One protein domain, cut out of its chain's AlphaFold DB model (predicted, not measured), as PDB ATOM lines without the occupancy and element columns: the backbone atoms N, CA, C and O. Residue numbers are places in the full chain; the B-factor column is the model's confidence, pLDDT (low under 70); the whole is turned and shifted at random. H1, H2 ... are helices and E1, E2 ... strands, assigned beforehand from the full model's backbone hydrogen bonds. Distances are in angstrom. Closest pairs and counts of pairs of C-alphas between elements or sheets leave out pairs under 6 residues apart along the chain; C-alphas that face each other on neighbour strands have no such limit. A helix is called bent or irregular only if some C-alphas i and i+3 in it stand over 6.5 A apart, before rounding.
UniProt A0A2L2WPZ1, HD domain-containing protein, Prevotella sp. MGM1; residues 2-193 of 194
ATOM      1  N   LYS A   2      45.220 -35.476  47.588       96.19
ATOM      2  CA  LYS A   2      45.639 -36.607  48.443       96.19
ATOM      3  C   LYS A   2      45.575 -36.328  49.952       96.19
ATOM      4  O   LYS A   2      44.974 -37.094  50.690       96.19
ATOM      5  N   GLN A   3      46.133 -35.205  50.411       97.19
ATOM      6  CA  GLN A   3      46.103 -34.842  51.837       97.19
ATOM      7  C   GLN A   3      44.674 -34.703  52.385       97.19
ATOM      8  O   GLN A   3      44.392 -35.232  53.454       97.19
ATOM      9  N   GLN A   4      43.774 -34.059  51.630       97.62
ATOM     10  CA  GLN A   4      42.358 -33.929  51.992       97.62
ATOM     11  C   GLN A   4      41.680 -35.303  52.089       97.62
ATOM     12  O   GLN A   4      40.960 -35.577  53.043       97.62
ATOM     13  N   PHE A   5      41.936 -36.175  51.116       98.38
ATOM     14  CA  PHE A   5      41.397 -37.533  51.090       98.38
ATOM     15  C   PHE A   5      41.813 -38.322  52.339       98.38
ATOM     16  O   PHE A   5      40.979 -38.871  53.053       98.38
ATOM     17  N   ILE A   6      43.113 -38.307  52.646       98.25
ATOM     18  CA  ILE A   6      43.682 -38.983  53.815       98.25
ATOM     19  C   ILE A   6      43.133 -38.386  55.114       98.25
ATOM     20  O   ILE A   6      42.811 -39.138  56.032       98.25
ATOM     21  N   SER A   7      42.998 -37.059  55.212       98.44
ATOM     22  CA  SER A   7      42.455 -36.430  56.421       98.44
ATOM     23  C   SER A   7      41.000 -36.816  56.671       98.44
ATOM     24  O   SER A   7      40.650 -37.093  57.813       98.44
ATOM     25  N   LEU A   8      40.176 -36.889  55.618       98.62
ATOM     26  CA  LEU A   8      38.777 -37.313  55.725       98.62
ATOM     27  C   LEU A   8      38.678 -38.760  56.210       98.62
ATOM     28  O   LEU A   8      37.958 -39.042  57.162       98.62
ATOM     29  N   LEU A   9      39.464 -39.661  55.616       98.50
ATOM     30  CA  LEU A   9      39.517 -41.059  56.038       98.50
ATOM     31  C   LEU A   9      39.971 -41.213  57.494       98.50
ATOM     32  O   LEU A   9      39.326 -41.923  58.263       98.50
ATOM     33  N   LYS A  10      41.044 -40.527  57.906       98.19
ATOM     34  CA  LYS A  10      41.539 -40.584  59.291       98.19
ATOM     35  C   LYS A  10      40.534 -40.035  60.298       98.19
ATOM     36  O   LYS A  10      40.423 -40.586  61.391       98.19
ATOM     37  N   ALA A  11      39.786 -38.996  59.931       98.25
ATOM     38  CA  ALA A  11      38.776 -38.397  60.798       98.25
ATOM     39  C   ALA A  11      37.639 -39.366  61.164       98.25
ATOM     40  O   ALA A  11      37.013 -39.186  62.204       98.25
ATOM     41  N   THR A  12      37.409 -40.422  60.372       97.88
ATOM     42  CA  THR A  12      36.412 -41.458  60.702       97.88
ATOM     43  C   THR A  12      36.776 -42.289  61.933       97.88
ATOM     44  O   THR A  12      35.910 -42.939  62.510       97.88
ATOM     45  N   GLY A  13      38.058 -42.332  62.321       97.19
ATOM     46  CA  GLY A  13      38.533 -43.173  63.424       97.19
ATOM     47  C   GLY A  13      38.337 -44.680  63.201       97.19
ATOM     48  O   GLY A  13      38.449 -45.455  64.152       97.19
ATOM     49  N   ARG A  14      38.028 -45.122  61.971       97.56
ATOM     50  CA  ARG A  14      37.702 -46.524  61.693       97.56
ATOM     51  C   ARG A  14      38.933 -47.420  61.815       97.56
ATOM     52  O   ARG A  14      40.005 -47.143  61.274       97.56
ATOM     53  N   ARG A  15      38.765 -48.552  62.499       97.19
ATOM     54  CA  ARG A  15      39.806 -49.576  62.638       97.19
ATOM     55  C   ARG A  15      40.236 -50.104  61.265       97.19
ATOM     56  O   ARG A  15      39.390 -50.448  60.447       97.19
ATOM     57  N   GLY A  16      41.550 -50.187  61.050       97.00
ATOM     58  CA  GLY A  16      42.157 -50.653  59.796       97.00
ATOM     59  C   GLY A  16      42.426 -49.551  58.765       97.00
ATOM     60  O   GLY A  16      43.020 -49.828  57.724       97.00
ATOM     61  N   MET A  17      42.052 -48.298  59.052       98.12
ATOM     62  CA  MET A  17      42.177 -47.200  58.090       98.12
ATOM     63  C   MET A  17      43.626 -46.882  57.693       98.12
ATOM     64  O   MET A  17      43.883 -46.585  56.529       98.12
ATOM     65  N   ASP A  18      44.592 -46.984  58.610       97.94
ATOM     66  CA  ASP A  18      46.000 -46.719  58.280       97.94
ATOM     67  C   ASP A  18      46.546 -47.708  57.238       97.94
ATOM     68  O   ASP A  18      47.248 -47.299  56.314       97.94
ATOM     69  N   THR A  19      46.164 -48.989  57.323       97.94
ATOM     70  CA  THR A  19      46.524 -50.012  56.327       97.94
ATOM     71  C   THR A  19      45.901 -49.705  54.966       97.94
ATOM     72  O   THR A  19      46.552 -49.865  53.934       97.94
ATOM     73  N   VAL A  20      44.649 -49.237  54.951       98.06
ATOM     74  CA  VAL A  20      43.976 -48.815  53.716       98.06
ATOM     75  C   VAL A  20      44.693 -47.623  53.097       98.06
ATOM     76  O   VAL A  20      44.996 -47.653  51.911       98.06
ATOM     77  N   ILE A  21      45.018 -46.599  53.885       98.06
ATOM     78  CA  ILE A  21      45.726 -45.410  53.400       98.06
ATOM     79  C   ILE A  21      47.099 -45.782  52.825       98.06
ATOM     80  O   ILE A  21      47.442 -45.305  51.744       98.06
ATOM     81  N   ASP A  22      47.858 -46.652  53.500       97.56
ATOM     82  CA  ASP A  22      49.148 -47.147  53.002       97.56
ATOM     83  C   ASP A  22      48.994 -47.897  51.668       97.56
ATOM     84  O   ASP A  22      49.780 -47.689  50.741       97.56
ATOM     85  N   TYR A  23      47.940 -48.711  51.534       96.25
ATOM     86  CA  TYR A  23      47.610 -49.392  50.284       96.25
ATOM     87  C   TYR A  23      47.253 -48.411  49.159       96.25
ATOM     88  O   TYR A  23      47.742 -48.576  48.045       96.25
ATOM     89  N   LEU A  24      46.426 -47.393  49.425       96.50
ATOM     90  CA  LEU A  24      46.055 -46.386  48.423       96.50
ATOM     91  C   LEU A  24      47.283 -45.621  47.920       96.50
ATOM     92  O   LEU A  24      47.406 -45.376  46.721       96.50
ATOM     93  N   ASP A  25      48.193 -45.272  48.833       94.12
ATOM     94  CA  ASP A  25      49.417 -44.544  48.508       94.12
ATOM     95  C   ASP A  25      50.366 -45.392  47.647       94.12
ATOM     96  O   ASP A  25      50.708 -45.031  46.524       94.12
ATOM     97  N   LYS A  26      50.729 -46.585  48.127       92.75
ATOM     98  CA  LYS A  26      51.663 -47.473  47.415       92.75
ATOM     99  C   LYS A  26      51.060 -48.104  46.162       92.75
ATOM    100  O   LYS A  26      51.793 -48.512  45.266       92.75
ATOM    101  N   GLY A  27      49.737 -48.230  46.122       87.94
ATOM    102  CA  GLY A  27      48.976 -48.845  45.041       87.94
ATOM    103  C   GLY A  27      48.632 -47.902  43.892       87.94
ATOM    104  O   GLY A  27      47.896 -48.326  43.009       87.94
ATOM    105  N   GLY A  28      49.113 -46.654  43.905       90.94
ATOM    106  CA  GLY A  28      48.933 -45.700  42.805       90.94
ATOM    107  C   GLY A  28      47.515 -45.140  42.660       90.94
ATOM    108  O   GLY A  28      47.166 -44.626  41.599       90.94
ATOM    109  N   PHE A  29      46.673 -45.236  43.697       95.19
ATOM    110  CA  PHE A  29      45.284 -44.761  43.638       95.19
ATOM    111  C   PHE A  29      45.196 -43.253  43.355       95.19
ATOM    112  O   PHE A  29      44.299 -42.802  42.646       95.19
ATOM    113  N   PHE A  30      46.132 -42.467  43.898       95.50
ATOM    114  CA  PHE A  30      46.131 -41.007  43.774       95.50
ATOM    115  C   PHE A  30      46.660 -40.502  42.430       95.50
ATOM    116  O   PHE A  30      46.521 -39.316  42.134       95.50
ATOM    117  N   GLU A  31      47.241 -41.389  41.627       93.38
ATOM    118  CA  GLU A  31      47.793 -41.122  40.304       93.38
ATOM    119  C   GLU A  31      46.966 -41.801  39.202       93.38
ATOM    120  O   GLU A  31      47.026 -41.377  38.052       93.38
ATOM    121  N   ALA A  32      46.157 -42.810  39.530       92.31
ATOM    122  CA  ALA A  32      45.325 -43.521  38.568       92.31
ATOM    123  C   ALA A  32      44.227 -42.626  37.946       92.31
ATOM    124  O   ALA A  32      43.669 -41.752  38.622       92.31
ATOM    125  N   PRO A  33      43.860 -42.853  36.671       92.31
ATOM    126  CA  PRO A  33      42.680 -42.233  36.073       92.31
ATOM    127  C   PRO A  33      41.390 -42.864  36.610       92.31
ATOM    128  O   PRO A  33      41.384 -44.019  37.034       92.31
ATOM    129  N   ALA A  34      40.270 -42.137  36.539       88.88
ATOM    130  CA  ALA A  34      38.966 -42.687  36.935       88.88
ATOM    131  C   ALA A  34      38.421 -43.696  35.910       88.88
ATOM    132  O   ALA A  34      37.673 -44.617  36.247       88.88
ATOM    133  N   SER A  35      38.785 -43.507  34.637       86.06
ATOM    134  CA  SER A  35      38.324 -44.307  33.506       86.06
ATOM    135  C   SER A  35      39.317 -44.253  32.336       86.06
ATOM    136  O   SER A  35      40.256 -43.463  32.342       86.06
ATOM    137  N   ILE A  36      39.100 -45.082  31.309       81.31
ATOM    138  CA  ILE A  36      39.943 -45.125  30.095       81.31
ATOM    139  C   ILE A  36      39.459 -44.168  29.002       81.31
ATOM    140  O   ILE A  36      40.243 -43.675  28.195       81.31
ATOM    141  N   ASN A  37      38.152 -43.947  28.914       78.31
ATOM    142  CA  ASN A  37      37.533 -43.223  27.804       78.31
ATOM    143  C   ASN A  37      36.278 -42.443  28.219       78.31
ATOM    144  O   ASN A  37      35.466 -42.093  27.365       78.31
ATOM    145  N   ARG A  38      36.091 -42.219  29.522       82.94
ATOM    146  CA  ARG A  38      34.972 -41.451  30.073       82.94
ATOM    147  C   ARG A  38      35.519 -40.258  30.865       82.94
ATOM    148  O   ARG A  38      36.584 -39.731  30.542       82.94
ATOM    149  N   HIS A  39      34.778 -39.838  31.884       86.75
ATOM    150  CA  HIS A  39      35.153 -38.789  32.821       86.75
ATOM    151  C   HIS A  39      36.525 -39.046  33.464       86.75
ATOM    152  O   HIS A  39      36.933 -40.193  33.687       86.75
ATOM    153  N   LEU A  40      37.246 -37.948  33.713       89.19
ATOM    154  CA  LEU A  40      38.529 -37.910  34.424       89.19
ATOM    155  C   LEU A  40      39.555 -38.967  33.959       89.19
ATOM    156  O   LEU A  40      40.263 -39.580  34.762       89.19
ATOM    157  N   CYS A  41      39.675 -39.151  32.641       88.25
ATOM    158  CA  CYS A  41      40.723 -39.959  32.007       88.25
ATOM    159  C   CYS A  41      42.080 -39.221  32.005       88.25
ATOM    160  O   CYS A  41      42.632 -38.857  30.966       88.25
ATOM    161  N   ARG A  42      42.599 -38.921  33.196       89.88
ATOM    162  CA  ARG A  42      43.885 -38.243  33.420       89.88
ATOM    163  C   ARG A  42      44.511 -38.714  34.725       89.88
ATOM    164  O   ARG A  42      43.797 -39.231  35.581       89.88
ATOM    165  N   ASP A  43      45.816 -38.499  34.883       91.19
ATOM    166  CA  ASP A  43      46.509 -38.820  36.134       91.19
ATOM    167  C   ASP A  43      45.795 -38.154  37.329       91.19
ATOM    168  O   ASP A  43      45.444 -36.972  37.289       91.19
ATOM    169  N   GLY A  44      45.544 -38.941  38.375       93.56
ATOM    170  CA  GLY A  44      44.835 -38.544  39.594       93.56
ATOM    171  C   GLY A  44      43.316 -38.412  39.469       93.56
ATOM    172  O   GLY A  44      42.651 -38.087  40.455       93.56
ATOM    173  N   GLY A  45      42.750 -38.709  38.299       95.25
ATOM    174  CA  GLY A  45      41.311 -38.648  38.066       95.25
ATOM    175  C   GLY A  45      40.496 -39.530  39.014       95.25
ATOM    176  O   GLY A  45      39.398 -39.143  39.393       95.25
ATOM    177  N   LEU A  46      41.029 -40.675  39.454       95.75
ATOM    178  CA  LEU A  46      40.329 -41.588  40.363       95.75
ATOM    179  C   LEU A  46      40.077 -40.956  41.739       95.75
ATOM    180  O   LEU A  46      38.957 -40.965  42.243       95.75
ATOM    181  N   ALA A  47      41.107 -40.354  42.330       97.12
ATOM    182  CA  ALA A  47      40.975 -39.674  43.614       97.12
ATOM    183  C   ALA A  47      40.131 -38.391  43.512       97.12
ATOM    184  O   ALA A  47      39.433 -38.044  44.468       97.12
ATOM    185  N   GLU A  48      40.180 -37.697  42.371       97.62
ATOM    186  CA  GLU A  48      39.306 -36.553  42.088       97.62
ATOM    187  C   GLU A  48      37.839 -36.991  42.030       97.62
ATOM    188  O   GLU A  48      37.001 -36.392  42.708       97.62
ATOM    189  N   HIS A  49      37.562 -38.084  41.315       97.62
ATOM    190  CA  HIS A  49      36.239 -38.683  41.206       97.62
ATOM    191  C   HIS A  49      35.665 -39.039  42.580       97.62
ATOM    192  O   HIS A  49      34.630 -38.516  42.988       97.62
ATOM    193  N   SER A  50      36.388 -39.831  43.372       98.31
ATOM    194  CA  SER A  50      35.944 -40.218  44.715       98.31
ATOM    195  C   SER A  50      35.685 -39.016  45.639       98.31
ATOM    196  O   SER A  50      34.757 -39.050  46.446       98.31
ATOM    197  N   LEU A  51      36.442 -37.916  45.514       98.62
ATOM    198  CA  LEU A  51      36.166 -36.683  46.268       98.62
ATOM    199  C   LEU A  51      34.910 -35.953  45.788       98.62
ATOM    200  O   LEU A  51      34.208 -35.362  46.610       98.62
ATOM    201  N   ASN A  52      34.620 -35.967  44.490       98.50
ATOM    202  CA  ASN A  52      33.380 -35.410  43.956       98.50
ATOM    203  C   ASN A  52      32.169 -36.235  44.399       98.50
ATOM    204  O   ASN A  52      31.191 -35.648  44.865       98.50
ATOM    205  N   VAL A  53      32.270 -37.570  44.357       98.69
ATOM    206  CA  VAL A  53      31.254 -38.479  44.908       98.69
ATOM    207  C   VAL A  53      31.036 -38.194  46.389       98.69
ATOM    208  O   VAL A  53      29.900 -38.010  46.808       98.69
ATOM    209  N   TYR A  54      32.103 -38.049  47.180       98.75
ATOM    210  CA  TYR A  54      31.999 -37.679  48.595       98.75
ATOM    211  C   TYR A  54      31.258 -36.355  48.813       98.75
ATOM    212  O   TYR A  54      30.323 -36.298  49.611       98.75
ATOM    213  N   ARG A  55      31.631 -35.290  48.094       98.62
ATOM    214  CA  ARG A  55      30.965 -33.980  48.218       98.62
ATOM    215  C   ARG A  55      29.481 -34.082  47.875       98.62
ATOM    216  O   ARG A  55      28.652 -33.554  48.612       98.62
ATOM    217  N   MET A  56      29.150 -34.781  46.791       98.62
ATOM    218  CA  MET A  56      27.766 -34.989  46.376       98.62
ATOM    219  C   MET A  56      26.989 -35.819  47.402       98.62
ATOM    220  O   MET A  56      25.893 -35.430  47.793       98.62
ATOM    221  N   ALA A  57      27.576 -36.904  47.905       98.75
ATOM    222  CA  ALA A  57      26.964 -37.762  48.913       98.75
ATOM    223  C   ALA A  57      26.689 -37.008  50.221       98.75
ATOM    224  O   ALA A  57      25.617 -37.172  50.797       98.75
ATOM    225  N   MET A  58      27.603 -36.138  50.666       98.62
ATOM    226  CA  MET A  58      27.393 -35.303  51.854       98.62
ATOM    227  C   MET A  58      26.260 -34.291  51.664       98.62
ATOM    228  O   MET A  58      25.437 -34.141  52.564       98.62
ATOM    229  N   MET A  59      26.173 -33.640  50.496       98.56
ATOM    230  CA  MET A  59      25.055 -32.735  50.193       98.56
ATOM    231  C   MET A  59      23.721 -33.484  50.163       98.56
ATOM    232  O   MET A  59      22.754 -33.044  50.779       98.56
ATOM    233  N   LEU A  60      23.663 -34.626  49.470       98.56
ATOM    234  CA  LEU A  60      22.454 -35.447  49.404       98.56
ATOM    235  C   LEU A  60      22.038 -35.910  50.798       98.56
ATOM    236  O   LEU A  60      20.881 -35.749  51.168       98.56
ATOM    237  N   ARG A  61      22.991 -36.400  51.597       98.44
ATOM    238  CA  ARG A  61      22.768 -36.786  52.990       98.44
ATOM    239  C   ARG A  61      22.125 -35.655  53.789       98.44
ATOM    240  O   ARG A  61      21.117 -35.893  54.446       98.44
ATOM    241  N   GLU A  62      22.710 -34.458  53.762       98.38
ATOM    242  CA  GLU A  62      22.213 -33.307  54.524       98.38
ATOM    243  C   GLU A  62      20.752 -33.000  54.172       98.38
ATOM    244  O   GLU A  62      19.908 -32.892  55.062       98.38
ATOM    245  N   GLN A  63      20.432 -32.949  52.876       98.31
ATOM    246  CA  GLN A  63      19.072 -32.677  52.411       98.31
ATOM    247  C   GLN A  63      18.103 -33.814  52.754       98.31
ATOM    248  O   GLN A  63      16.981 -33.561  53.194       98.31
ATOM    249  N   THR A  64      18.524 -35.072  52.609       97.94
ATOM    250  CA  THR A  64      17.699 -36.232  52.959       97.94
ATOM    251  C   THR A  64      17.386 -36.262  54.452       97.94
ATOM    252  O   THR A  64      16.227 -36.446  54.810       97.94
ATOM    253  N   VAL A  65      18.370 -36.025  55.323       98.19
ATOM    254  CA  VAL A  65      18.159 -35.974  56.779       98.19
ATOM    255  C   VAL A  65      17.270 -34.792  57.169       98.19
ATOM    256  O   VAL A  65      16.409 -34.943  58.028       98.19
ATOM    257  N   ALA A  66      17.405 -33.636  56.512       98.12
ATOM    258  CA  ALA A  66      16.514 -32.501  56.750       98.12
ATOM    259  C   ALA A  66      15.046 -32.816  56.397       98.12
ATOM    260  O   ALA A  66      14.135 -32.355  57.083       98.12
ATOM    261  N   MET A  67      14.806 -33.612  55.348       97.69
ATOM    262  CA  MET A  67      13.459 -34.029  54.932       97.69
ATOM    263  C   MET A  67      12.907 -35.216  55.737       97.69
ATOM    264  O   MET A  67      11.696 -35.321  55.923       97.69
ATOM    265  N   ARG A  68      13.780 -36.132  56.168       97.31
ATOM    266  CA  ARG A  68      13.457 -37.406  56.832       97.31
ATOM    267  C   ARG A  68      14.435 -37.643  58.001       97.31
ATOM    268  O   ARG A  68      15.358 -38.449  57.866       97.31
ATOM    269  N   PRO A  69      14.293 -36.938  59.138       96.94
ATOM    270  CA  PRO A  69      15.273 -36.988  60.231       96.94
ATOM    271  C   PRO A  69      15.535 -38.387  60.797       96.94
ATOM    272  O   PRO A  69      16.627 -38.662  61.288       96.94
ATOM    273  N   GLU A  70      14.565 -39.292  60.708       96.50
ATOM    274  CA  GLU A  70      14.673 -40.661  61.207       96.50
ATOM    275  C   GLU A  70      15.672 -41.533  60.431       96.50
ATOM    276  O   GLU A  70      16.094 -42.564  60.948       96.50
ATOM    277  N   VAL A  71      16.093 -41.132  59.224       95.75
ATOM    278  CA  VAL A  71      17.116 -41.870  58.459       95.75
ATOM    279  C   VAL A  71      18.550 -41.506  58.857       95.75
ATOM    280  O   VAL A  71      19.499 -42.094  58.337       95.75
ATOM    281  N   ALA A  72      18.735 -40.541  59.767       96.19
ATOM    282  CA  ALA A  72      20.053 -40.046  60.167       96.19
ATOM    283  C   ALA A  72      20.970 -41.151  60.714       96.19
ATOM    284  O   ALA A  72      22.161 -41.166  60.401       96.19
ATOM    285  N   ASP A  73      20.415 -42.104  61.468       94.31
ATOM    286  CA  ASP A  73      21.177 -43.217  62.049       94.31
ATOM    287  C   ASP A  73      21.700 -44.203  60.994       94.31
ATOM    288  O   ASP A  73      22.762 -44.800  61.185       94.31
ATOM    289  N   SER A  74      20.992 -44.340  59.869       94.75
ATOM    290  CA  SER A  74      21.403 -45.143  58.704       94.75
ATOM    291  C   SER A  74      22.327 -44.379  57.749       94.75
ATOM    292  O   SER A  74      22.867 -44.954  56.807       94.75
ATOM    293  N   LEU A  75      22.516 -43.078  57.976       97.44
ATOM    294  CA  LEU A  75      23.358 -42.191  57.178       97.44
ATOM    295  C   LEU A  75      24.384 -41.499  58.074       97.44
ATOM    296  O   LEU A  75      24.470 -40.270  58.124       97.44
ATOM    297  N   LYS A  76      25.182 -42.272  58.806       98.06
ATOM    298  CA  LYS A  76      26.280 -41.704  59.595       98.06
ATOM    299  C   LYS A  76      27.332 -41.082  58.679       98.06
ATOM    300  O   LYS A  76      27.596 -41.579  57.584       98.06
ATOM    301  N   GLU A  77      27.924 -39.974  59.118       98.12
ATOM    302  CA  GLU A  77      28.904 -39.239  58.308       98.12
ATOM    303  C   GLU A  77      30.143 -40.074  58.001       98.12
ATOM    304  O   GLU A  77      30.627 -40.050  56.873       98.12
ATOM    305  N   ASP A  78      30.625 -40.854  58.970       98.19
ATOM    306  CA  ASP A  78      31.767 -41.745  58.783       98.19
ATOM    307  C   ASP A  78      31.476 -42.820  57.728       98.19
ATOM    308  O   ASP A  78      32.309 -43.045  56.851       98.19
ATOM    309  N   SER A  79      30.279 -43.414  57.741       98.62
ATOM    310  CA  SER A  79      29.859 -44.380  56.722       98.62
ATOM    311  C   SER A  79      29.756 -43.760  55.329       98.62
ATOM    312  O   SER A  79      30.203 -44.374  54.360       98.62
ATOM    313  N   VAL A  80      29.250 -42.526  55.207       98.75
ATOM    314  CA  VAL A  80      29.229 -41.803  53.921       98.75
ATOM    315  C   VAL A  80      30.647 -41.505  53.433       98.75
ATOM    316  O   VAL A  80      30.943 -41.728  52.261       98.75
ATOM    317  N   VAL A  81      31.544 -41.062  54.319       98.81
ATOM    318  CA  VAL A  81      32.962 -40.825  53.998       98.81
ATOM    319  C   VAL A  81      33.627 -42.108  53.499       98.81
ATOM    320  O   VAL A  81      34.246 -42.097  52.437       98.81
ATOM    321  N   ILE A  82      33.495 -43.211  54.243       98.75
ATOM    322  CA  ILE A  82      34.099 -44.509  53.914       98.75
ATOM    323  C   ILE A  82      33.581 -45.001  52.566       98.75
ATOM    324  O   ILE A  82      34.380 -45.284  51.674       98.75
ATOM    325  N   ALA A  83      32.260 -45.070  52.403       98.75
ATOM    326  CA  ALA A  83      31.657 -45.621  51.200       98.75
ATOM    327  C   ALA A  83      31.987 -44.758  49.972       98.75
ATOM    328  O   ALA A  83      32.455 -45.283  48.967       98.75
ATOM    329  N   ALA A  84      31.855 -43.431  50.065       98.69
ATOM    330  CA  ALA A  84      32.112 -42.539  48.938       98.69
ATOM    331  C   ALA A  84      33.585 -42.481  48.528       98.69
ATOM    332  O   ALA A  84      33.887 -42.510  47.336       98.69
ATOM    333  N   LEU A  85      34.517 -42.428  49.481       98.75
ATOM    334  CA  LEU A  85      35.938 -42.347  49.146       98.75
ATOM    335  C   LEU A  85      36.501 -43.696  48.677       98.75
ATOM    336  O   LEU A  85      37.404 -43.714  47.847       98.75
ATOM    337  N   LEU A  86      35.984 -44.824  49.172       98.56
ATOM    338  CA  LEU A  86      36.586 -46.141  48.940       98.56
ATOM    339  C   LEU A  86      35.812 -47.043  47.969       98.56
ATOM    340  O   LEU A  86      36.284 -48.151  47.701       98.56
ATOM    341  N   HIS A  87      34.676 -46.600  47.409       97.81
ATOM    342  CA  HIS A  87      33.843 -47.436  46.529       97.81
ATOM    343  C   HIS A  87      34.614 -48.049  45.350       97.81
ATOM    344  O   HIS A  87      34.368 -49.188  44.950       97.81
ATOM    345  N   ASP A  88      35.611 -47.320  44.849       95.50
ATOM    346  CA  ASP A  88      36.360 -47.640  43.639       95.50
ATOM    347  C   ASP A  88      37.834 -47.998  43.895       95.50
ATOM    348  O   ASP A  88      38.667 -47.994  42.984       95.50
ATOM    349  N   VAL A  89      38.186 -48.376  45.129       95.06
ATOM    350  CA  VAL A  89      39.565 -48.770  45.484       95.06
ATOM    351  C   VAL A  89      40.116 -49.897  44.597       95.06
ATOM    352  O   VAL A  89      41.330 -49.993  44.379       95.06
ATOM    353  N   CYS A  90      39.244 -50.727  44.017       91.62
ATOM    354  CA  CYS A  90      39.642 -51.766  43.076       91.62
ATOM    355  C   CYS A  90      40.370 -51.233  41.832       91.62
ATOM    356  O   CYS A  90      41.173 -51.974  41.258       91.62
ATOM    357  N   LYS A  91      40.135 -49.973  41.434       89.12
ATOM    358  CA  LYS A  91      40.690 -49.354  40.222       89.12
ATOM    359  C   LYS A  91      42.152 -48.931  40.346       89.12
ATOM    360  O   LYS A  91      42.801 -48.800  39.311       89.12
ATOM    361  N   SER A  92      42.695 -48.834  41.568       85.06
ATOM    362  CA  SER A  92      44.077 -48.381  41.846       85.06
ATOM    363  C   SER A  92      45.132 -49.007  40.920       85.06
ATOM    364  O   SER A  92      46.042 -48.335  40.463       85.06
ATOM    365  N   ASN A  93      44.979 -50.299  40.610       75.69
ATOM    366  CA  ASN A  93      45.962 -51.091  39.862       75.69
ATOM    367  C   ASN A  93      45.416 -51.692  38.553       75.69
ATOM    368  O   ASN A  93      46.029 -52.607  37.998       75.69
ATOM    369  N   ILE A  94      44.243 -51.252  38.087       80.88
ATOM    370  CA  ILE A  94      43.624 -51.798  36.865       80.88
ATOM    371  C   ILE A  94      44.155 -51.082  35.625       80.88
ATOM    372  O   ILE A  94      44.341 -51.721  34.592       80.88
ATOM    373  N   TYR A  95      44.415 -49.778  35.714       81.62
ATOM    374  CA  TYR A  95      44.782 -48.971  34.555       81.62
ATOM    375  C   TYR A  95      46.294 -48.910  34.351       81.62
ATOM    376  O   TYR A  95      47.052 -48.588  35.262       81.62
ATOM    377  N   LYS A  96      46.736 -49.189  33.125       81.75
ATOM    378  CA  LYS A  96      48.129 -49.043  32.690       81.75
ATOM    379  C   LYS A  96      48.210 -48.010  31.583       81.75
ATOM    380  O   LYS A  96      47.373 -48.017  30.683       81.75
ATOM    381  N   LYS A  97      49.228 -47.150  31.635       83.56
ATOM    382  CA  LYS A  97      49.548 -46.245  30.526       83.56
ATOM    383  C   LYS A  97      49.907 -47.073  29.293       83.56
ATOM    384  O   LYS A  97      50.650 -48.049  29.394       83.56
ATOM    385  N   ALA A  98      49.365 -46.683  28.152       84.31
ATOM    386  CA  ALA A  98      49.567 -47.334  26.871       84.31
ATOM    387  C   ALA A  98      49.713 -46.280  25.771       84.31
ATOM    388  O   ALA A  98      49.147 -45.193  25.859       84.31
ATOM    389  N   LEU A  99      50.441 -46.630  24.715       87.12
ATOM    390  CA  LEU A  99      50.543 -45.832  23.498       87.12
ATOM    391  C   LEU A  99      49.700 -46.493  22.415       87.12
ATOM    392  O   LEU A  99      49.914 -47.661  22.082       87.12
ATOM    393  N   LYS A 100      48.742 -45.750  21.858       87.56
ATOM    394  CA  LYS A 100      47.919 -46.208  20.733       87.56
ATOM    395  C   LYS A 100      48.109 -45.322  19.522       87.56
ATOM    396  O   LYS A 100      48.573 -44.191  19.619       87.56
ATOM    397  N   TRP A 101      47.725 -45.861  18.374       90.62
ATOM    398  CA  TRP A 101      47.721 -45.149  17.107       90.62
ATOM    399  C   TRP A 101      46.292 -44.779  16.734       90.62
ATOM    400  O   TRP A 101      45.390 -45.614  16.799       90.62
ATOM    401  N   ARG A 102      46.086 -43.536  16.309       89.00
ATOM    402  CA  ARG A 102      44.835 -43.079  15.698       89.00
ATOM    403  C   ARG A 102      45.140 -42.250  14.464       89.00
ATOM    404  O   ARG A 102      46.286 -41.869  14.239       89.00
ATOM    405  N   LYS A 103      44.112 -41.976  13.668       92.81
ATOM    406  CA  LYS A 103      44.231 -41.014  12.578       92.81
ATOM    407  C   LYS A 103      43.826 -39.623  13.049       92.81
ATOM    408  O   LYS A 103      42.789 -39.486  13.697       92.81
ATOM    409  N   ASP A 104      44.640 -38.628  12.722       89.75
ATOM    410  CA  ASP A 104      44.330 -37.217  12.940       89.75
ATOM    411  C   ASP A 104      43.226 -36.731  11.976       89.75
ATOM    412  O   ASP A 104      42.754 -37.463  11.096       89.75
ATOM    413  N   ALA A 105      42.812 -35.470  12.117       92.50
ATOM    414  CA  ALA A 105      41.807 -34.853  11.244       92.50
ATOM    415  C   ALA A 105      42.235 -34.790   9.761       92.50
ATOM    416  O   ALA A 105      41.401 -34.577   8.883       92.50
ATOM    417  N   GLN A 106      43.523 -34.988   9.470       93.38
ATOM    418  CA  GLN A 106      44.116 -35.022   8.136       93.38
ATOM    419  C   GLN A 106      44.375 -36.460   7.650       93.38
ATOM    420  O   GLN A 106      45.057 -36.656   6.644       93.38
ATOM    421  N   ASN A 107      43.798 -37.468   8.318       92.81
ATOM    422  CA  ASN A 107      43.887 -38.889   7.968       92.81
ATOM    423  C   ASN A 107      45.318 -39.470   8.069       92.81
ATOM    424  O   ASN A 107      45.605 -40.504   7.456       92.81
ATOM    425  N   ARG A 108      46.210 -38.839   8.846       93.75
ATOM    426  CA  ARG A 108      47.581 -39.303   9.123       93.75
ATOM    427  C   ARG A 108      47.635 -40.045  10.450       93.75
ATOM    428  O   ARG A 108      46.938 -39.686  11.389       93.75
ATOM    429  N   TRP A 109      48.475 -41.071  10.531       94.75
ATOM    430  CA  TRP A 109      48.677 -41.813  11.772       94.75
ATOM    431  C   TRP A 109      49.492 -40.997  12.779       94.75
ATOM    432  O   TRP A 109      50.606 -40.580  12.475       94.75
ATOM    433  N   GLU A 110      48.952 -40.830  13.983       92.25
ATOM    434  CA  GLU A 110      49.636 -40.254  15.140       92.25
ATOM    435  C   GLU A 110      49.579 -41.212  16.334       92.25
ATOM    436  O   GLU A 110      48.613 -41.969  16.498       92.25
ATOM    437  N   GLN A 111      50.619 -41.179  17.167       91.31
ATOM    438  CA  GLN A 111      50.604 -41.829  18.474       91.31
ATOM    439  C   GLN A 111      49.963 -40.907  19.504       91.31
ATOM    440  O   GLN A 111      50.171 -39.696  19.474       91.31
ATOM    441  N   TYR A 112      49.217 -41.486  20.438       86.38
ATOM    442  CA  TYR A 112      48.682 -40.766  21.584       86.38
ATOM    443  C   TYR A 112      48.754 -41.625  22.848       86.38
ATOM    444  O   TYR A 112      48.594 -42.851  22.796       86.38
ATOM    445  N   ASP A 113      48.993 -40.960  23.979       85.81
ATOM    446  CA  ASP A 113      48.947 -41.574  25.300       85.81
ATOM    447  C   ASP A 113      47.500 -41.880  25.694       85.81
ATOM    448  O   ASP A 113      46.582 -41.075  25.514       85.81
ATOM    449  N   THR A 114      47.289 -43.070  26.236       84.62
ATOM    450  CA  THR A 114      45.987 -43.547  26.693       84.62
ATOM    451  C   THR A 114      46.162 -44.514  27.862       84.62
ATOM    452  O   THR A 114      47.278 -44.771  28.315       84.62
ATOM    453  N   TYR A 115      45.055 -45.062  28.353       86.00
ATOM    454  CA  TYR A 115      45.061 -46.093  29.380       86.00
ATOM    455  C   TYR A 115      44.436 -47.380  28.849       86.00
ATOM    456  O   TYR A 115      43.562 -47.367  27.985       86.00
ATOM    457  N   GLU A 116      44.863 -48.511  29.387       85.75
ATOM    458  CA  GLU A 116      44.230 -49.809  29.178       85.75
ATOM    459  C   GLU A 116      43.926 -50.460  30.520       85.75
ATOM    460  O   GLU A 116      44.675 -50.286  31.480       85.75
ATOM    461  N   ALA A 117      42.821 -51.201  30.592       83.81
ATOM    462  CA  ALA A 117      42.454 -51.940  31.791       83.81
ATOM    463  C   ALA A 117      42.997 -53.364  31.710       83.81
ATOM    464  O   ALA A 117      42.750 -54.075  30.736       83.81
ATOM    465  N   ASP A 118      43.670 -53.795  32.771       82.38
ATOM    466  CA  ASP A 118      44.107 -55.170  32.975       82.38
ATOM    467  C   ASP A 118      43.289 -55.825  34.096       82.38
ATOM    468  O   ASP A 118      43.529 -55.624  35.289       82.38
ATOM    469  N   TYR A 119      42.317 -56.646  33.699       79.06
ATOM    470  CA  TYR A 119      41.460 -57.396  34.620       79.06
ATOM    471  C   TYR A 119      42.004 -58.792  34.970       79.06
ATOM    472  O   TYR A 119      41.398 -59.496  35.775       79.06
ATOM    473  N   SER A 120      43.149 -59.203  34.411       79.75
ATOM    474  CA  SER A 120      43.636 -60.590  34.493       79.75
ATOM    475  C   SER A 120      44.049 -61.028  35.901       79.75
ATOM    476  O   SER A 120      43.968 -62.207  36.235       79.75
ATOM    477  N   ARG A 121      44.482 -60.087  36.750       77.44
ATOM    478  CA  ARG A 121      45.048 -60.399  38.075       77.44
ATOM    479  C   ARG A 121      44.010 -60.824  39.105       77.44
ATOM    480  O   ARG A 121      44.296 -61.666  39.949       77.44
ATOM    481  N   PHE A 122      42.838 -60.193  39.085       81.50
ATOM    482  CA  PHE A 122      41.757 -60.496  40.020       81.50
ATOM    483  C   PHE A 122      40.412 -60.158  39.361       81.50
ATOM    484  O   PHE A 122      39.970 -59.005  39.473       81.50
ATOM    485  N   PRO A 123      39.803 -61.127  38.651       82.50
ATOM    486  CA  PRO A 123      38.570 -60.949  37.885       82.50
ATOM    487  C   PRO A 123      37.330 -61.053  38.789       82.50
ATOM    488  O   PRO A 123      36.423 -61.839  38.542       82.50
ATOM    489  N   ALA A 124      37.314 -60.275  39.870       82.19
ATOM    490  CA  ALA A 124      36.108 -60.008  40.647       82.19
ATOM    491  C   ALA A 124      35.429 -58.744  40.094       82.19
ATOM    492  O   ALA A 124      36.126 -57.843  39.616       82.19
ATOM    493  N   GLY A 125      34.093 -58.683  40.154       82.31
ATOM    494  CA  GLY A 125      33.328 -57.489  39.769       82.31
ATOM    495  C   GLY A 125      33.784 -56.246  40.542       82.31
ATOM    496  O   GLY A 125      34.371 -56.366  41.616       82.31
ATOM    497  N   HIS A 126      33.596 -55.049  39.977       85.88
ATOM    498  CA  HIS A 126      34.199 -53.814  40.501       85.88
ATOM    499  C   HIS A 126      33.840 -53.546  41.971       85.88
ATOM    500  O   HIS A 126      34.737 -53.419  42.809       85.88
ATOM    501  N   GLY A 127      32.542 -53.529  42.290       91.38
ATOM    502  CA  GLY A 127      32.060 -53.307  43.652       91.38
ATOM    503  C   GLY A 127      32.466 -54.436  44.604       91.38
ATOM    504  O   GLY A 127      33.000 -54.177  45.682       91.38
ATOM    505  N   GLU A 128      32.303 -55.697  44.187       92.69
ATOM    506  CA  GLU A 128      32.721 -56.878  44.957       92.69
ATOM    507  C   GLU A 128      34.202 -56.817  45.323       92.69
ATOM    508  O   GLU A 128      34.600 -57.067  46.461       92.69
ATOM    509  N   LYS A 129      35.030 -56.483  44.338       93.31
ATOM    510  CA  LYS A 129      36.477 -56.419  44.468       93.31
ATOM    511  C   LYS A 129      36.890 -55.334  45.447       93.31
ATOM    512  O   LYS A 129      37.757 -55.601  46.277       93.31
ATOM    513  N   SER A 130      36.272 -54.153  45.381       95.69
ATOM    514  CA  SER A 130      36.509 -53.076  46.343       95.69
ATOM    515  C   SER A 130      36.198 -53.536  47.769       95.69
ATOM    516  O   SER A 130      37.072 -53.447  48.630       95.69
ATOM    517  N   VAL A 131      35.024 -54.138  48.006       97.44
ATOM    518  CA  VAL A 131      34.656 -54.694  49.324       97.44
ATOM    519  C   VAL A 131      35.687 -55.719  49.805       97.44
ATOM    520  O   VAL A 131      36.217 -55.599  50.909       97.44
ATOM    521  N   ILE A 132      36.009 -56.717  48.975       96.06
ATOM    522  CA  ILE A 132      36.949 -57.790  49.333       96.06
ATOM    523  C   ILE A 132      38.320 -57.212  49.687       96.06
ATOM    524  O   ILE A 132      38.946 -57.654  50.649       96.06
ATOM    525  N   MET A 133      38.807 -56.237  48.921       95.25
ATOM    526  CA  MET A 133      40.094 -55.601  49.179       95.25
ATOM    527  C   MET A 133      40.103 -54.864  50.518       95.25
ATOM    528  O   MET A 133      41.027 -55.068  51.300       95.25
ATOM    529  N   LEU A 134      39.073 -54.069  50.811       97.75
ATOM    530  CA  LEU A 134      38.974 -53.319  52.066       97.75
ATOM    531  C   LEU A 134      38.923 -54.243  53.285       97.75
ATOM    532  O   LEU A 134      39.701 -54.062  54.222       97.75
ATOM    533  N   LEU A 135      38.094 -55.289  53.232       97.69
ATOM    534  CA  LEU A 135      38.021 -56.296  54.292       97.69
ATOM    535  C   LEU A 135      39.371 -57.007  54.488       97.69
ATOM    536  O   LEU A 135      39.812 -57.208  55.618       97.69
ATOM    537  N   ARG A 136      40.079 -57.347  53.400       96.31
ATOM    538  CA  ARG A 136      41.410 -57.984  53.465       96.31
ATOM    539  C   ARG A 136      42.510 -57.065  53.993       96.31
ATOM    540  O   ARG A 136      43.494 -57.571  54.524       96.31
ATOM    541  N   LEU A 137      42.353 -55.750  53.860       96.81
ATOM    542  CA  LEU A 137      43.231 -54.751  54.477       96.81
ATOM    543  C   LEU A 137      42.917 -54.546  55.969       96.81
ATOM    544  O   LEU A 137      43.610 -53.788  56.645       96.81
ATOM    545  N   GLY A 138      41.905 -55.245  56.497       97.44
ATOM    546  CA  GLY A 138      41.494 -55.178  57.894       97.44
ATOM    547  C   GLY A 138      40.601 -53.983  58.212       97.44
ATOM    548  O   GLY A 138      40.454 -53.655  59.391       97.44
ATOM    549  N   LEU A 139      40.031 -53.325  57.193       98.19
ATOM    550  CA  LEU A 139      39.044 -52.274  57.408       98.19
ATOM    551  C   LEU A 139      37.748 -52.901  57.912       98.19
ATOM    552  O   LEU A 139      37.181 -53.792  57.280       98.19
ATOM    553  N   ASP A 140      37.287 -52.413  59.053       96.75
ATOM    554  CA  ASP A 140      36.018 -52.828  59.630       96.75
ATOM    555  C   ASP A 140      34.871 -52.128  58.891       96.75
ATOM    556  O   ASP A 140      34.738 -50.907  58.998       96.75
ATOM    557  N   LEU A 141      34.092 -52.876  58.108       98.12
ATOM    558  CA  LEU A 141      32.975 -52.356  57.317       98.12
ATOM    559  C   LEU A 141      31.640 -52.838  57.886       98.12
ATOM    560  O   LEU A 141      31.472 -54.023  58.177       98.12
ATOM    561  N   SER A 142      30.674 -51.928  57.988       97.88
ATOM    562  CA  SER A 142      29.286 -52.279  58.282       97.88
ATOM    563  C   SER A 142      28.617 -52.932  57.068       97.88
ATOM    564  O   SER A 142      29.072 -52.790  55.930       97.88
ATOM    565  N   ASN A 143      27.495 -53.617  57.291       97.81
ATOM    566  CA  ASN A 143      26.714 -54.188  56.191       97.81
ATOM    567  C   ASN A 143      26.235 -53.104  55.211       97.81
ATOM    568  O   ASN A 143      26.313 -53.314  54.004       97.81
ATOM    569  N   ASP A 144      25.821 -51.936  55.709       98.06
ATOM    570  CA  ASP A 144      25.388 -50.816  54.863       98.06
ATOM    571  C   ASP A 144      26.539 -50.280  54.002       98.06
ATOM    572  O   ASP A 144      26.354 -50.005  52.818       98.06
ATOM    573  N   GLU A 145      27.748 -50.174  54.564       98.62
ATOM    574  CA  GLU A 145      28.947 -49.754  53.825       98.62
ATOM    575  C   GLU A 145      29.316 -50.782  52.744       98.62
ATOM    576  O   GLU A 145      29.635 -50.411  51.615       98.62
ATOM    577  N   ILE A 146      29.223 -52.079  53.062       98.44
ATOM    578  CA  ILE A 146      29.444 -53.173  52.106       98.44
ATOM    579  C   ILE A 146      28.440 -53.097  50.953       98.44
ATOM    580  O   ILE A 146      28.845 -53.179  49.792       98.44
ATOM    581  N   LEU A 147      27.149 -52.947  51.257       97.75
ATOM    582  CA  LEU A 147      26.087 -52.885  50.253       97.75
ATOM    583  C   LEU A 147      26.231 -51.649  49.370       97.75
ATOM    584  O   LEU A 147      26.175 -51.778  48.146       97.75
ATOM    585  N   ALA A 148      26.504 -50.490  49.966       98.31
ATOM    586  CA  ALA A 148      26.719 -49.262  49.223       98.31
ATOM    587  C   ALA A 148      27.908 -49.396  48.265       98.31
ATOM    588  O   ALA A 148      27.761 -49.147  47.072       98.31
ATOM    589  N   ILE A 149      29.068 -49.866  48.739       98.25
ATOM    590  CA  ILE A 149      30.257 -50.048  47.891       98.25
ATOM    591  C   ILE A 149      30.012 -51.101  46.805       98.25
ATOM    592  O   ILE A 149      30.398 -50.897  45.655       98.25
ATOM    593  N   ARG A 150      29.359 -52.223  47.128       96.25
ATOM    594  CA  ARG A 150      29.030 -53.269  46.149       96.25
ATOM    595  C   ARG A 150      28.147 -52.719  45.029       96.25
ATOM    596  O   ARG A 150      28.431 -52.950  43.856       96.25
ATOM    597  N   TRP A 151      27.091 -52.005  45.399       96.25
ATOM    598  CA  TRP A 151      26.025 -51.593  44.492       96.25
ATOM    599  C   TRP A 151      26.116 -50.128  44.055       96.25
ATOM    600  O   TRP A 151      25.143 -49.621  43.504       96.25
ATOM    601  N   HIS A 152      27.258 -49.451  44.236       96.75
ATOM    602  CA  HIS A 152      27.417 -48.026  43.902       96.75
ATOM    603  C   HIS A 152      27.115 -47.714  42.425       96.75
ATOM    604  O   HIS A 152      26.515 -46.690  42.128       96.75
ATOM    605  N   MET A 153      27.424 -48.629  41.498       93.19
ATOM    606  CA  MET A 153      27.121 -48.456  40.066       93.19
ATOM    607  C   MET A 153      25.637 -48.688  39.719       93.19
ATOM    608  O   MET A 153      25.252 -48.607  38.550       93.19
ATOM    609  N   GLY A 154      24.797 -49.051  40.691       92.31
ATOM    610  CA  GLY A 154      23.394 -49.384  40.475       92.31
ATOM    611  C   GLY A 154      23.197 -50.435  39.376       92.31
ATOM    612  O   GLY A 154      23.926 -51.426  39.281       92.31
ATOM    613  N   ALA A 155      22.222 -50.196  38.495       87.62
ATOM    614  CA  ALA A 155      21.878 -51.106  37.401       87.62
ATOM    615  C   ALA A 155      22.990 -51.286  36.343       87.62
ATOM    616  O   ALA A 155      22.903 -52.200  35.526       87.62
ATOM    617  N   TRP A 156      24.044 -50.458  36.339       85.50
ATOM    618  CA  TRP A 156      25.133 -50.562  35.360       85.50
ATOM    619  C   TRP A 156      26.048 -51.771  35.583       85.50
ATOM    620  O   TRP A 156      26.723 -52.188  34.644       85.50
ATOM    621  N   ASN A 157      26.055 -52.341  36.793       78.06
ATOM    622  CA  ASN A 157      26.775 -53.579  37.116       78.06
ATOM    623  C   ASN A 157      25.842 -54.807  37.157       78.06
ATOM    624  O   ASN A 157      26.257 -55.887  37.562       78.06
ATOM    625  N   LEU A 158      24.570 -54.656  36.767       83.44
ATOM    626  CA  LEU A 158      23.574 -55.712  36.907       83.44
ATOM    627  C   LEU A 158      23.655 -56.722  35.752       83.44
ATOM    628  O   LEU A 158      23.428 -56.355  34.592       83.44
ATOM    629  N   PRO A 159      23.866 -58.021  36.026       83.69
ATOM    630  CA  PRO A 159      23.669 -59.051  35.022       83.69
ATOM    631  C   PRO A 159      22.163 -59.194  34.774       83.69
ATOM    632  O   PRO A 159      21.457 -59.861  35.523       83.69
ATOM    633  N   PHE A 160      21.636 -58.586  33.707       77.56
ATOM    634  CA  PHE A 160      20.187 -58.560  33.432       77.56
ATOM    635  C   PHE A 160      19.526 -59.940  33.277       77.56
ATOM    636  O   PHE A 160      18.299 -60.026  33.257       77.56
ATOM    637  N   GLN A 161      20.301 -61.017  33.162       89.00
ATOM    638  CA  GLN A 161      19.792 -62.391  33.122       89.00
ATOM    639  C   GLN A 161      19.761 -63.071  34.501       89.00
ATOM    640  O   GLN A 161      19.113 -64.100  34.658       89.00
ATOM    641  N   SER A 162      20.417 -62.496  35.508       91.50
ATOM    642  CA  SER A 162      20.432 -63.010  36.875       91.50
ATOM    643  C   SER A 162      19.196 -62.521  37.625       91.50
ATOM    644  O   SER A 162      19.019 -61.324  37.855       91.50
ATOM    645  N   TYR A 163      18.294 -63.445  37.964       91.75
ATOM    646  CA  TYR A 163      17.143 -63.133  38.814       91.75
ATOM    647  C   TYR A 163      17.589 -62.774  40.236       91.75
ATOM    648  O   TYR A 163      17.094 -61.808  40.806       91.75
ATOM    649  N   GLU A 164      18.573 -63.504  40.761       93.31
ATOM    650  CA  GLU A 164      19.140 -63.262  42.085       93.31
ATOM    651  C   GLU A 164      19.718 -61.847  42.200       93.31
ATOM    652  O   GLU A 164      19.350 -61.117  43.114       93.31
ATOM    653  N   ASP A 165      20.534 -61.401  41.237       91.75
ATOM    654  CA  ASP A 165      21.124 -60.058  41.306       91.75
ATOM    655  C   ASP A 165      20.068 -58.954  41.210       91.75
ATOM    656  O   ASP A 165      20.215 -57.910  41.846       91.75
ATOM    657  N   LYS A 166      18.976 -59.178  40.461       92.56
ATOM    658  CA  LYS A 166      17.836 -58.244  40.409       92.56
ATOM    659  C   LYS A 166      17.150 -58.115  41.766       92.56
ATOM    660  O   LYS A 166      16.803 -57.005  42.160       92.56
ATOM    661  N   CYS A 167      16.947 -59.227  42.466       93.25
ATOM    662  CA  CYS A 167      16.403 -59.206  43.819       93.25
ATOM    663  C   CYS A 167      17.383 -58.531  44.783       93.25
ATOM    664  O   CYS A 167      16.991 -57.626  45.511       93.25
ATOM    665  N   ASN A 168      18.666 -58.888  44.722       94.50
ATOM    666  CA  ASN A 168      19.691 -58.361  45.619       94.50
ATOM    667  C   ASN A 168      19.869 -56.845  45.499       94.50
ATOM    668  O   ASN A 168      19.984 -56.177  46.521       94.50
ATOM    669  N   ILE A 169      19.884 -56.283  44.283       93.50
ATOM    670  CA  ILE A 169      19.968 -54.824  44.119       93.50
ATOM    671  C   ILE A 169      18.690 -54.126  44.597       93.50
ATOM    672  O   ILE A 169      18.772 -53.037  45.157       93.50
ATOM    673  N   SER A 170      17.519 -54.747  44.403       94.00
ATOM    674  CA  SER A 170      16.250 -54.206  44.895       94.00
ATOM    675  C   SER A 170      16.268 -54.096  46.416       94.00
ATOM    676  O   SER A 170      16.002 -53.024  46.942       94.00
ATOM    677  N   GLU A 171      16.664 -55.164  47.107       96.44
ATOM    678  CA  GLU A 171      16.803 -55.170  48.567       96.44
ATOM    679  C   GLU A 171      17.908 -54.213  49.036       96.44
ATOM    680  O   GLU A 171      17.732 -53.477  49.999       96.44
ATOM    681  N   ALA A 172      19.042 -54.146  48.330       96.00
ATOM    682  CA  ALA A 172      20.121 -53.222  48.677       96.00
ATOM    683  C   ALA A 172      19.688 -51.747  48.605       96.00
ATOM    684  O   ALA A 172      20.232 -50.923  49.343       96.00
ATOM    685  N   ASN A 173      18.717 -51.411  47.751       95.69
ATOM    686  CA  ASN A 173      18.166 -50.061  47.637       95.69
ATOM    687  C   ASN A 173      17.218 -49.687  48.790       95.69
ATOM    688  O   ASN A 173      16.916 -48.508  48.949       95.69
ATOM    689  N   GLU A 174      16.809 -50.638  49.633       96.25
ATOM    690  CA  GLU A 174      16.121 -50.336  50.897       96.25
ATOM    691  C   GLU A 174      17.086 -49.746  51.946       96.25
ATOM    692  O   GLU A 174      16.653 -49.165  52.942       96.25
ATOM    693  N   HIS A 175      18.403 -49.835  51.716       97.38
ATOM    694  CA  HIS A 175      19.421 -49.228  52.570       97.38
ATOM    695  C   HIS A 175      19.737 -47.792  52.105       97.38
ATOM    696  O   HIS A 175      20.286 -47.608  51.010       97.38
ATOM    697  N   PRO A 176      19.481 -46.754  52.931       98.00
ATOM    698  CA  PRO A 176      19.638 -45.356  52.516       98.00
ATOM    699  C   PRO A 176      21.035 -45.005  51.993       98.00
ATOM    700  O   PRO A 176      21.163 -44.266  51.016       98.00
ATOM    701  N   LEU A 177      22.090 -45.554  52.609       98.56
ATOM    702  CA  LEU A 177      23.472 -45.297  52.199       98.56
ATOM    703  C   LEU A 177      23.746 -45.764  50.760       98.56
ATOM    704  O   LEU A 177      24.442 -45.069  50.020       98.56
ATOM    705  N   THR A 178      23.164 -46.896  50.349       98.25
ATOM    706  CA  THR A 178      23.284 -47.424  48.984       98.25
ATOM    707  C   THR A 178      22.718 -46.437  47.971       98.25
ATOM    708  O   THR A 178      23.397 -46.085  47.007       98.25
ATOM    709  N   VAL A 179      21.506 -45.935  48.214       97.75
ATOM    710  CA  VAL A 179      20.820 -45.007  47.302       97.75
ATOM    711  C   VAL A 179      21.538 -43.661  47.228       97.75
ATOM    712  O   VAL A 179      21.694 -43.099  46.138       97.75
ATOM    713  N   ILE A 180      22.020 -43.153  48.368       98.50
ATOM    714  CA  ILE A 180      22.822 -41.923  48.419       98.50
ATOM    715  C   ILE A 180      24.088 -42.084  47.583       98.50
ATOM    716  O   ILE A 180      24.389 -41.212  46.768       98.50
ATOM    717  N   LEU A 181      24.811 -43.195  47.745       98.44
ATOM    718  CA  LEU A 181      26.061 -43.409  47.029       98.44
ATOM    719  C   LEU A 181      25.844 -43.604  45.524       98.44
ATOM    720  O   LEU A 181      26.551 -42.979  44.739       98.44
ATOM    721  N   GLN A 182      24.840 -44.389  45.122       97.69
ATOM    722  CA  GLN A 182      24.468 -44.555  43.712       97.69
ATOM    723  C   GLN A 182      24.140 -43.219  43.045       97.69
ATOM    724  O   GLN A 182      24.603 -42.919  41.943       97.69
ATOM    725  N   SER A 183      23.349 -42.395  43.731       98.06
ATOM    726  CA  SER A 183      22.970 -41.073  43.238       98.06
ATOM    727  C   SER A 183      24.186 -40.155  43.143       98.06
ATOM    728  O   SER A 183      24.361 -39.460  42.145       98.06
ATOM    729  N   ALA A 184      25.045 -40.164  44.162       98.50
ATOM    730  CA  ALA A 184      26.233 -39.329  44.212       98.50
ATOM    731  C   ALA A 184      27.245 -39.677  43.114       98.50
ATOM    732  O   ALA A 184      27.749 -38.762  42.463       98.50
ATOM    733  N   ASP A 185      27.499 -40.967  42.883       97.56
ATOM    734  CA  ASP A 185      28.373 -41.444  41.809       97.56
ATOM    735  C   ASP A 185      27.833 -41.036  40.432       97.56
ATOM    736  O   ASP A 185      28.525 -40.389  39.639       97.56
ATOM    737  N   LEU A 186      26.544 -41.288  40.182       96.06
ATOM    738  CA  LEU A 186      25.901 -40.912  38.926       96.06
ATOM    739  C   LEU A 186      25.994 -39.399  38.663       96.06
ATOM    740  O   LEU A 186      26.357 -38.976  37.563       96.06
ATOM    741  N   LEU A 187      25.665 -38.576  39.662       97.19
ATOM    742  CA  LEU A 187      25.689 -37.118  39.538       97.19
ATOM    743  C   LEU A 187      27.117 -36.590  39.359       97.19
ATOM    744  O   LEU A 187      27.337 -35.735  38.499       97.19
ATOM    745  N   ALA A 188      28.091 -37.099  40.115       96.88
ATOM    746  CA  ALA A 188      29.492 -36.710  39.963       96.88
ATOM    747  C   ALA A 188      29.993 -37.023  38.545       96.88
ATOM    748  O   ALA A 188      30.390 -36.114  37.813       96.88
ATOM    749  N   SER A 189      29.843 -38.279  38.117       94.31
ATOM    750  CA  SER A 189      30.314 -38.781  36.827       94.31
ATOM    751  C   SER A 189      29.684 -38.069  35.623       94.31
ATOM    752  O   SER A 189      30.353 -37.830  34.617       94.31
ATOM    753  N   HIS A 190      28.390 -37.729  35.686       93.81
ATOM    754  CA  HIS A 190      27.659 -37.206  34.524       93.81
ATOM    755  C   HIS A 190      27.423 -35.696  34.514       93.81
ATOM    756  O   HIS A 190      27.113 -35.169  33.438       93.81
ATOM    757  N   ILE A 191      27.549 -35.013  35.655       94.88
ATOM    758  CA  ILE A 191      27.311 -33.567  35.770       94.88
ATOM    759  C   ILE A 191      28.603 -32.822  36.096       94.88
ATOM    760  O   ILE A 191      28.900 -31.836  35.427       94.88
ATOM    761  N   LEU A 192      29.364 -33.270  37.097       93.88
ATOM    762  CA  LEU A 192      30.535 -32.530  37.580       93.88
ATOM    763  C   LEU A 192      31.794 -32.772  36.741       93.88
ATOM    764  O   LEU A 192      32.657 -31.904  36.672       93.88
ATOM    765  N   GLU A 193      31.905 -33.944  36.118       93.19
ATOM    766  CA  GLU A 193      33.173 -34.456  35.579       93.19
ATOM    767  C   GLU A 193      33.219 -34.565  34.047       93.19
ATOM    768  O   GLU A 193      34.054 -35.289  33.494       93.19
TER     769      GLU A 193
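AT A GLANCE: This is residues 2 to 193 of the 194 residues of the protein "HD domain-containing protein" of Prevotella sp. MGM1 (UniProt A0A2L2WPZ1). A body of crossing helices has one long, bent arm, the hairpin of strands E1 and E2, which reaches away from it and makes much of the length. H3, H5, H8 and H11 form the core of the body; the helical hairpin of H1 and H2 packs on H3 and H5 through H1, H7 and H10 pack on H8, and residues 159 to 164 stick out. The printed part has 192 residues, with eleven named helices and two named strands in the order H1 to H6, E1, E2, H7 to H11; the sheet, E1 - E2, is antiparallel and the class is mostly helix. The whole is compact, with a radius of gyration of the C-alphas of 17.5 A, yet elongated, spanning 62 by 38 by 31 A.

IN THESE COORDINATES: E1 is residues 95 to 103, 23.4 A long, from C-alpha 95 at (44.782, -48.971, 34.555); E2 is residues 109 to 117, 23.3 A. Before them come H1, residues 2 to 11, beginning at C-alpha 2 (45.639, -36.607, 48.443); H2, 17 to 26; H3, 45 to 67, the longest helix at 32.9 A; H4, 69 to 74; H5, 77 to 86; and H6, 89 to 93. After them come H7, 126 to 136; H8, 143 to 151; H9, 154 to 157; H10, 163 to 172; and H11, 176 to 192, 22.5 A long, ending at C-alpha 192 (30.535, -32.530, 37.580). H4 and H6 are irregular: C-alphas 70 and 73 are 7.0 A apart, and C-alphas 90 and 93 7.1 A.

HOW THE PARTS SIT: E1 and E2 form a hairpin, with N 98 and O 114 within hydrogen-bond range at 2.8 A; E1 bends by 54 degrees at residue 98 and E2 by 63 degrees at residue 113. H6 touches H7, closest at the C-alphas of Cys 90 and Ser 130, 4.7 A. H7 and H8 form a helical hairpin, closest at C-alphas 127 and 150, 3.9 A. H8 touches H11 at C-alphas 148 and 178, 3.9 A, H5 at 145 and 83, 5.6 A, and H10 at 147 and 172, 6.2 A. H3 touches H11 at a steep tilt of 53 degrees, closest at C-alphas 57 and 184, 5.0 A. H1, H3 and H5 form a bundle, helices side by side; H3 and H5 run opposite ways at a shallow tilt of 28 degrees, closest at C-alphas 54 and 84, 4.9 A. H1 and H2 form a helical hairpin, closest at C-alphas 10 and 17, 6.8 A. H4 only just touches H11, with 3 pairs of C-alphas within 8 A, the closest 74 and 176, 6.4 A. H9 is close to H11 but not clearly touching, at C-alphas 154 and 182, 5.9 A. Every O i to N i+4 pair is within hydrogen-bond range in H1, H2, H3, H5, H7, H8, H10 and H11; in H4 it is 0 of 2, with 2 of 3 O i to N i+3 pairs, in H6 0 of 1, with 1 of 2, and H9 is too short for such a pair.

THE WHOLE: The C-alphas farthest apart, of Glu 70 and Arg 108, are 61.6 A apart. The printed part has no cut, its one long link is H2 to H3, and no printed residue is under 70 in pLDDT.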